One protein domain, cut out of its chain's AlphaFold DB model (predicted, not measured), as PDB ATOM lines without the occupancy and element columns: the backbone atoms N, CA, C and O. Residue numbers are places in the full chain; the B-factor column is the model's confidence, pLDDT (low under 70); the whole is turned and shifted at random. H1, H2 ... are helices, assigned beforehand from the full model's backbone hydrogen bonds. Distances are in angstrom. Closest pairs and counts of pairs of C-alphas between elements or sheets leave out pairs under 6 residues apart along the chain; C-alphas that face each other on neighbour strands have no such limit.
ATOM      1  N   GLY A  13     -34.133 -43.471 -29.990       62.69
ATOM      2  CA  GLY A  13     -35.489 -43.566 -30.547       62.69
ATOM      3  C   GLY A  13     -35.841 -44.893 -31.247       62.69
ATOM      4  O   GLY A  13     -36.972 -45.355 -31.132       62.69
ATOM      5  N   VAL A  14     -34.895 -45.554 -31.921       67.94
ATOM      6  CA  VAL A  14     -35.082 -46.872 -32.557       67.94
ATOM      7  C   VAL A  14     -35.222 -47.971 -31.507       67.94
ATOM      8  O   VAL A  14     -36.092 -48.826 -31.644       67.94
ATOM      9  N   ALA A  15     -34.426 -47.934 -30.433       70.25
ATOM     10  CA  ALA A  15     -34.547 -48.903 -29.341       70.25
ATOM     11  C   ALA A  15     -35.903 -48.774 -28.623       70.25
ATOM     12  O   ALA A  15     -36.536 -49.779 -28.306       70.25
ATOM     13  N   ILE A  16     -36.378 -47.536 -28.439       69.00
ATOM     14  CA  ILE A  16     -37.712 -47.222 -27.914       69.00
ATOM     15  C   ILE A  16     -38.803 -47.782 -28.840       69.00
ATOM     16  O   ILE A  16     -39.662 -48.535 -28.383       69.00
ATOM     17  N   GLN A  17     -38.753 -47.479 -30.143       67.75
ATOM     18  CA  GLN A  17     -39.737 -47.983 -31.110       67.75
ATOM     19  C   GLN A  17     -39.735 -49.509 -31.225       67.75
ATOM     20  O   GLN A  17     -40.801 -50.114 -31.336       67.75
ATOM     21  N   GLN A  18     -38.564 -50.146 -31.180       71.56
ATOM     22  CA  GLN A  18     -38.460 -51.602 -31.184       71.56
ATOM     23  C   GLN A  18     -39.050 -52.208 -29.912       71.56
ATOM     24  O   GLN A  18     -39.797 -53.176 -30.003       71.56
ATOM     25  N   ALA A  19     -38.773 -51.633 -28.739       72.25
ATOM     26  CA  ALA A  19     -39.328 -52.119 -27.481       72.25
ATOM     27  C   ALA A  19     -40.863 -51.987 -27.439       72.25
ATOM     28  O   ALA A  19     -41.531 -52.916 -26.985       72.25
ATOM     29  N   ILE A  20     -41.412 -50.892 -27.990       71.38
ATOM     30  CA  ILE A  20     -42.857 -50.705 -28.223       71.38
ATOM     31  C   ILE A  20     -43.394 -51.773 -29.182       71.38
ATOM     32  O   ILE A  20     -44.339 -52.479 -28.846       71.38
ATOM     33  N   SER A  21     -42.768 -51.936 -30.349       74.00
ATOM     34  CA  SER A  21     -43.232 -52.863 -31.393       74.00
ATOM     35  C   SER A  21     -43.201 -54.326 -30.944       74.00
ATOM     36  O   SER A  21     -44.063 -55.110 -31.325       74.00
ATOM     37  N   LEU A  22     -42.217 -54.696 -30.123       76.00
ATOM     38  CA  LEU A  22     -42.084 -56.035 -29.551       76.00
ATOM     39  C   LEU A  22     -42.993 -56.253 -28.329       76.00
ATOM     40  O   LEU A  22     -43.110 -57.385 -27.867       76.00
ATOM     41  N   GLY A  23     -43.600 -55.195 -27.774       68.31
ATOM     42  CA  GLY A  23     -44.359 -55.257 -26.521       68.31
ATOM     43  C   GLY A  23     -43.506 -55.682 -25.321       68.31
ATOM     44  O   GLY A  23     -44.018 -56.262 -24.362       68.31
ATOM     45  N   ASN A  24     -42.189 -55.452 -25.380       77.38
ATOM     46  CA  ASN A  24     -41.249 -55.995 -24.406       77.38
ATOM     47  C   ASN A  24     -41.138 -55.091 -23.172       77.38
ATOM     48  O   ASN A  24     -40.212 -54.293 -23.017       77.38
ATOM     49  N   LEU A  25     -42.102 -55.256 -22.276       74.06
ATOM     50  CA  LEU A  25     -42.285 -54.504 -21.037       74.06
ATOM     51  C   LEU A  25     -40.994 -54.309 -20.194       74.06
ATOM     52  O   LEU A  25     -40.667 -53.163 -19.859       74.06
ATOM     53  N   PRO A  26     -40.192 -55.348 -19.873       76.25
ATOM     54  CA  PRO A  26     -38.941 -55.161 -19.129       76.25
ATOM     55  C   PRO A  26     -37.879 -54.372 -19.909       76.25
ATOM     56  O   PRO A  26     -37.118 -53.606 -19.310       76.25
ATOM     57  N   GLN A  27     -37.846 -54.493 -21.237       73.94
ATOM     58  CA  GLN A  27     -36.917 -53.750 -22.090       73.94
ATOM     59  C   GLN A  27     -37.299 -52.262 -22.148       73.94
ATOM     60  O   GLN A  27     -36.437 -51.399 -22.002       73.94
ATOM     61  N   MET A  28     -38.596 -51.957 -22.226       75.75
ATOM     62  CA  MET A  28     -39.116 -50.587 -22.150       75.75
ATOM     63  C   MET A  28     -38.801 -49.928 -20.792       75.75
ATOM     64  O   MET A  28     -38.297 -48.809 -20.736       75.75
ATOM     65  N   LYS A  29     -39.002 -50.637 -19.673       76.38
ATOM     66  CA  LYS A  29     -38.651 -50.116 -18.335       76.38
ATOM     67  C   LYS A  29     -37.151 -49.895 -18.170       76.38
ATOM     68  O   LYS A  29     -36.745 -48.947 -17.502       76.38
ATOM     69  N   THR A  30     -36.331 -50.752 -18.773       77.94
ATOM     70  CA  THR A  30     -34.873 -50.586 -18.769       77.94
ATOM     71  C   THR A  30     -34.469 -49.325 -19.524       77.94
ATOM     72  O   THR A  30     -33.691 -48.543 -18.989       77.94
ATOM     73  N   LEU A  31     -35.062 -49.065 -20.693       74.69
ATOM     74  CA  LEU A  31     -34.820 -47.839 -21.457       74.69
ATOM     75  C   LEU A  31     -35.237 -46.583 -20.674       74.69
ATOM     76  O   LEU A  31     -34.473 -45.627 -20.612       74.69
ATOM     77  N   LEU A  32     -36.387 -46.604 -19.990       74.19
ATOM     78  CA  LEU A  32     -36.812 -45.498 -19.115       74.19
ATOM     79  C   LEU A  32     -35.876 -45.267 -17.925       74.19
ATOM     80  O   LEU A  32     -35.703 -44.129 -17.509       74.19
ATOM     81  N   LYS A  33     -35.283 -46.326 -17.367       74.56
ATOM     82  CA  LYS A  33     -34.292 -46.213 -16.284       74.56
ATOM     83  C   LYS A  33     -32.917 -45.768 -16.775       74.56
ATOM     84  O   LYS A  33     -32.174 -45.174 -16.007       74.56
ATOM     85  N   GLN A  34     -32.576 -46.094 -18.019       70.69
ATOM     86  CA  GLN A  34     -31.351 -45.639 -18.678       70.69
ATOM     87  C   GLN A  34     -31.431 -44.180 -19.124       70.69
ATOM     88  O   GLN A  34     -30.400 -43.603 -19.463       70.69
ATOM     89  N   ARG A  35     -32.629 -43.587 -19.114       69.88
ATOM     90  CA  ARG A  35     -32.813 -42.154 -19.278       69.88
ATOM     91  C   ARG A  35     -31.999 -41.427 -18.212       69.88
ATOM     92  O   ARG A  35     -32.298 -41.539 -17.025       69.88
ATOM     93  N   ASP A  36     -30.986 -40.683 -18.636       64.25
ATOM     94  CA  ASP A  36     -30.216 -39.837 -17.734       64.25
ATOM     95  C   ASP A  36     -30.893 -38.460 -17.672       64.25
ATOM     96  O   ASP A  36     -30.815 -37.696 -18.638       64.25
ATOM     97  N   ASP A  44     -37.649 -34.279 -29.058       68.69
ATOM     98  CA  ASP A  44     -38.089 -35.525 -29.701       68.69
ATOM     99  C   ASP A  44     -37.808 -36.776 -28.858       68.69
ATOM    100  O   ASP A  44     -38.627 -37.692 -28.800       68.69
ATOM    101  N   LEU A  45     -36.667 -36.810 -28.165       69.56
ATOM    102  CA  LEU A  45     -36.286 -37.937 -27.319       69.56
ATOM    103  C   LEU A  45     -37.165 -37.989 -26.066       69.56
ATOM    104  O   LEU A  45     -37.658 -39.052 -25.699       69.56
ATOM    105  N   SER A  46     -37.428 -36.830 -25.452       74.12
ATOM    106  CA  SER A  46     -38.329 -36.744 -24.300       74.12
ATOM    107  C   SER A  46     -39.754 -37.179 -24.658       74.12
ATOM    108  O   SER A  46     -40.375 -37.904 -23.882       74.12
ATOM    109  N   SER A  47     -40.254 -36.808 -25.842       77.12
ATOM    110  CA  SER A  47     -41.550 -37.286 -26.343       77.12
ATOM    111  C   SER A  47     -41.554 -38.796 -26.605       77.12
ATOM    112  O   SER A  47     -42.525 -39.471 -26.271       77.12
ATOM    113  N   ALA A  48     -40.459 -39.357 -27.124       74.69
ATOM    114  CA  ALA A  48     -40.322 -40.801 -27.311       74.69
ATOM    115  C   ALA A  48     -40.353 -41.567 -25.972       74.69
ATOM    116  O   ALA A  48     -40.992 -42.615 -25.877       74.69
ATOM    117  N   TYR A  49     -39.734 -41.028 -24.914       77.25
ATOM    118  CA  TYR A  49     -39.828 -41.598 -23.563       77.25
ATOM    119  C   TYR A  49     -41.236 -41.502 -22.967       77.25
ATOM    120  O   TYR A  49     -41.672 -42.447 -22.311       77.25
ATOM    121  N   GLU A  50     -41.963 -40.403 -23.191       81.06
ATOM    122  CA  GLU A  50     -43.366 -40.292 -22.764       81.06
ATOM    123  C   GLU A  50     -44.250 -41.335 -23.448       81.06
ATOM    124  O   GLU A  50     -45.023 -42.018 -22.773       81.06
ATOM    125  N   GLN A  51     -44.100 -41.514 -24.765       80.75
ATOM    126  CA  GLN A  51     -44.815 -42.553 -25.508       80.75
ATOM    127  C   GLN A  51     -44.462 -43.952 -24.994       80.75
ATOM    128  O   GLN A  51     -45.352 -44.780 -24.796       80.75
ATOM    129  N   LEU A  52     -43.182 -44.203 -24.699       77.56
ATOM    130  CA  LEU A  52     -42.746 -45.460 -24.096       77.56
ATOM    131  C   LEU A  52     -43.415 -45.700 -22.735       77.56
ATOM    132  O   LEU A  52     -43.890 -46.799 -22.472       77.56
ATOM    133  N   ALA A  53     -43.463 -44.682 -21.871       80.75
ATOM    134  CA  ALA A  53     -44.053 -44.782 -20.538       80.75
ATOM    135  C   ALA A  53     -45.565 -45.033 -20.589       80.75
ATOM    136  O   ALA A  53     -46.077 -45.855 -19.825       80.75
ATOM    137  N   GLN A  54     -46.275 -44.372 -21.507       83.31
ATOM    138  CA  GLN A  54     -47.697 -44.624 -21.740       83.31
ATOM    139  C   GLN A  54     -47.944 -46.058 -22.209       83.31
ATOM    140  O   GLN A  54     -48.854 -46.717 -21.703       83.31
ATOM    141  N   GLU A  55     -47.116 -46.561 -23.124       81.75
ATOM    142  CA  GLU A  55     -47.285 -47.910 -23.654       81.75
ATOM    143  C   GLU A  55     -46.933 -48.988 -22.621       81.75
ATOM    144  O   GLU A  55     -47.650 -49.979 -22.497       81.75
ATOM    145  N   VAL A  56     -45.913 -48.759 -21.787       79.62
ATOM    146  CA  VAL A  56     -45.633 -49.604 -20.614       79.62
ATOM    147  C   VAL A  56     -46.842 -49.648 -19.683       79.62
ATOM    148  O   VAL A  56     -47.289 -50.734 -19.335       79.62
ATOM    149  N   ALA A  57     -47.415 -48.498 -19.321       81.56
ATOM    150  CA  ALA A  57     -48.580 -48.445 -18.438       81.56
ATOM    151  C   ALA A  57     -49.815 -49.128 -19.049       81.56
ATOM    152  O   ALA A  57     -50.626 -49.714 -18.331       81.56
ATOM    153  N   ARG A  58     -49.969 -49.071 -20.376       82.31
ATOM    154  CA  ARG A  58     -51.021 -49.786 -21.103       82.31
ATOM    155  C   ARG A  58     -50.799 -51.299 -21.078       82.31
ATOM    156  O   ARG A  58     -51.763 -52.031 -20.872       82.31
ATOM    157  N   LEU A  59     -49.563 -51.758 -21.276       76.31
ATOM    158  CA  LEU A  59     -49.204 -53.176 -21.232       76.31
ATOM    159  C   LEU A  59     -49.274 -53.751 -19.810       76.31
ATOM    160  O   LEU A  59     -49.719 -54.879 -19.658       76.31
ATOM    161  N   GLU A  60     -48.903 -52.990 -18.773       77.19
ATOM    162  CA  GLU A  60     -49.010 -53.419 -17.362       77.19
ATOM    163  C   GLU A  60     -50.461 -53.501 -16.870       77.19
ATOM    164  O   GLU A  60     -50.744 -54.199 -15.900       77.19
ATOM    165  N   ARG A  61     -51.385 -52.778 -17.512       75.75
ATOM    166  CA  ARG A  61     -52.823 -52.824 -17.201       75.75
ATOM    167  C   ARG A  61     -53.569 -53.966 -17.891       75.75
ATOM    168  O   ARG A  61     -54.772 -54.095 -17.664       75.75
ATOM    169  N   ARG A  62     -52.908 -54.712 -18.774       60.28
ATOM    170  CA  ARG A  62     -53.514 -55.779 -19.571       60.28
ATOM    171  C   ARG A  62     -53.311 -57.134 -18.911       60.28
ATOM    172  O   ARG A  62     -54.260 -57.938 -19.006       60.28
TER     173      ARG A  62
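AT A GLANCE: This is residues 13 to 36 and 44 to 62 of the 62 residues of the protein "DUF1843 domain-containing protein" of Pseudomonas chlororaphis (UniProt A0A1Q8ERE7). Three helices pack as a small triangular bundle: H1 and H2 form a hairpin, and the longest, H3, packs on both. The printed part has 43 residues with three named helices, H1, H2, H3 in chain order, and no named strand; the class is all helix. It is compact, with a radius of gyration of the C-alphas of 9.2 A, yet elongated, spanning 27 by 16 by 15 A.

IN THESE COORDINATES: H1, residues 13 to 21, measures 12.1 A and begins at C-alpha 13 (-35.489, -43.566, -30.547). H2, residues 25 to 34, measures 14.3 A. H3, residues 44 to 60, measures 24.3 A and ends at C-alpha 60 (-49.010, -53.419, -17.362).

HOW THE PARTS SIT: H1 touches H2 at a shallow tilt of 21 degrees, opposite ways; their closest C-alphas, of Ala 19 and Met 28, are 5.6 A apart. H1 touches H3 at a shallow 19 degrees, the same way, closest at C-alphas of Gly 13 and Ala 48, 6.4 A. H2 touches H3 opposite ways at 36 degrees, only just steep, closest at C-alphas of Leu 25 and Val 56, 5.9 A. In H1, H2 and H3 every O i to N i+4 pair is within hydrogen-bond range.

THE WHOLE: The farthest C-alphas, of Asp 36 and Arg 62, are 28.3 A apart. Residues 37 to 43 are not printed; C-alphas 36 and 44 are 15.0 A apart. Mean pLDDT of the printed part is 74.2, with 10 residues under 70.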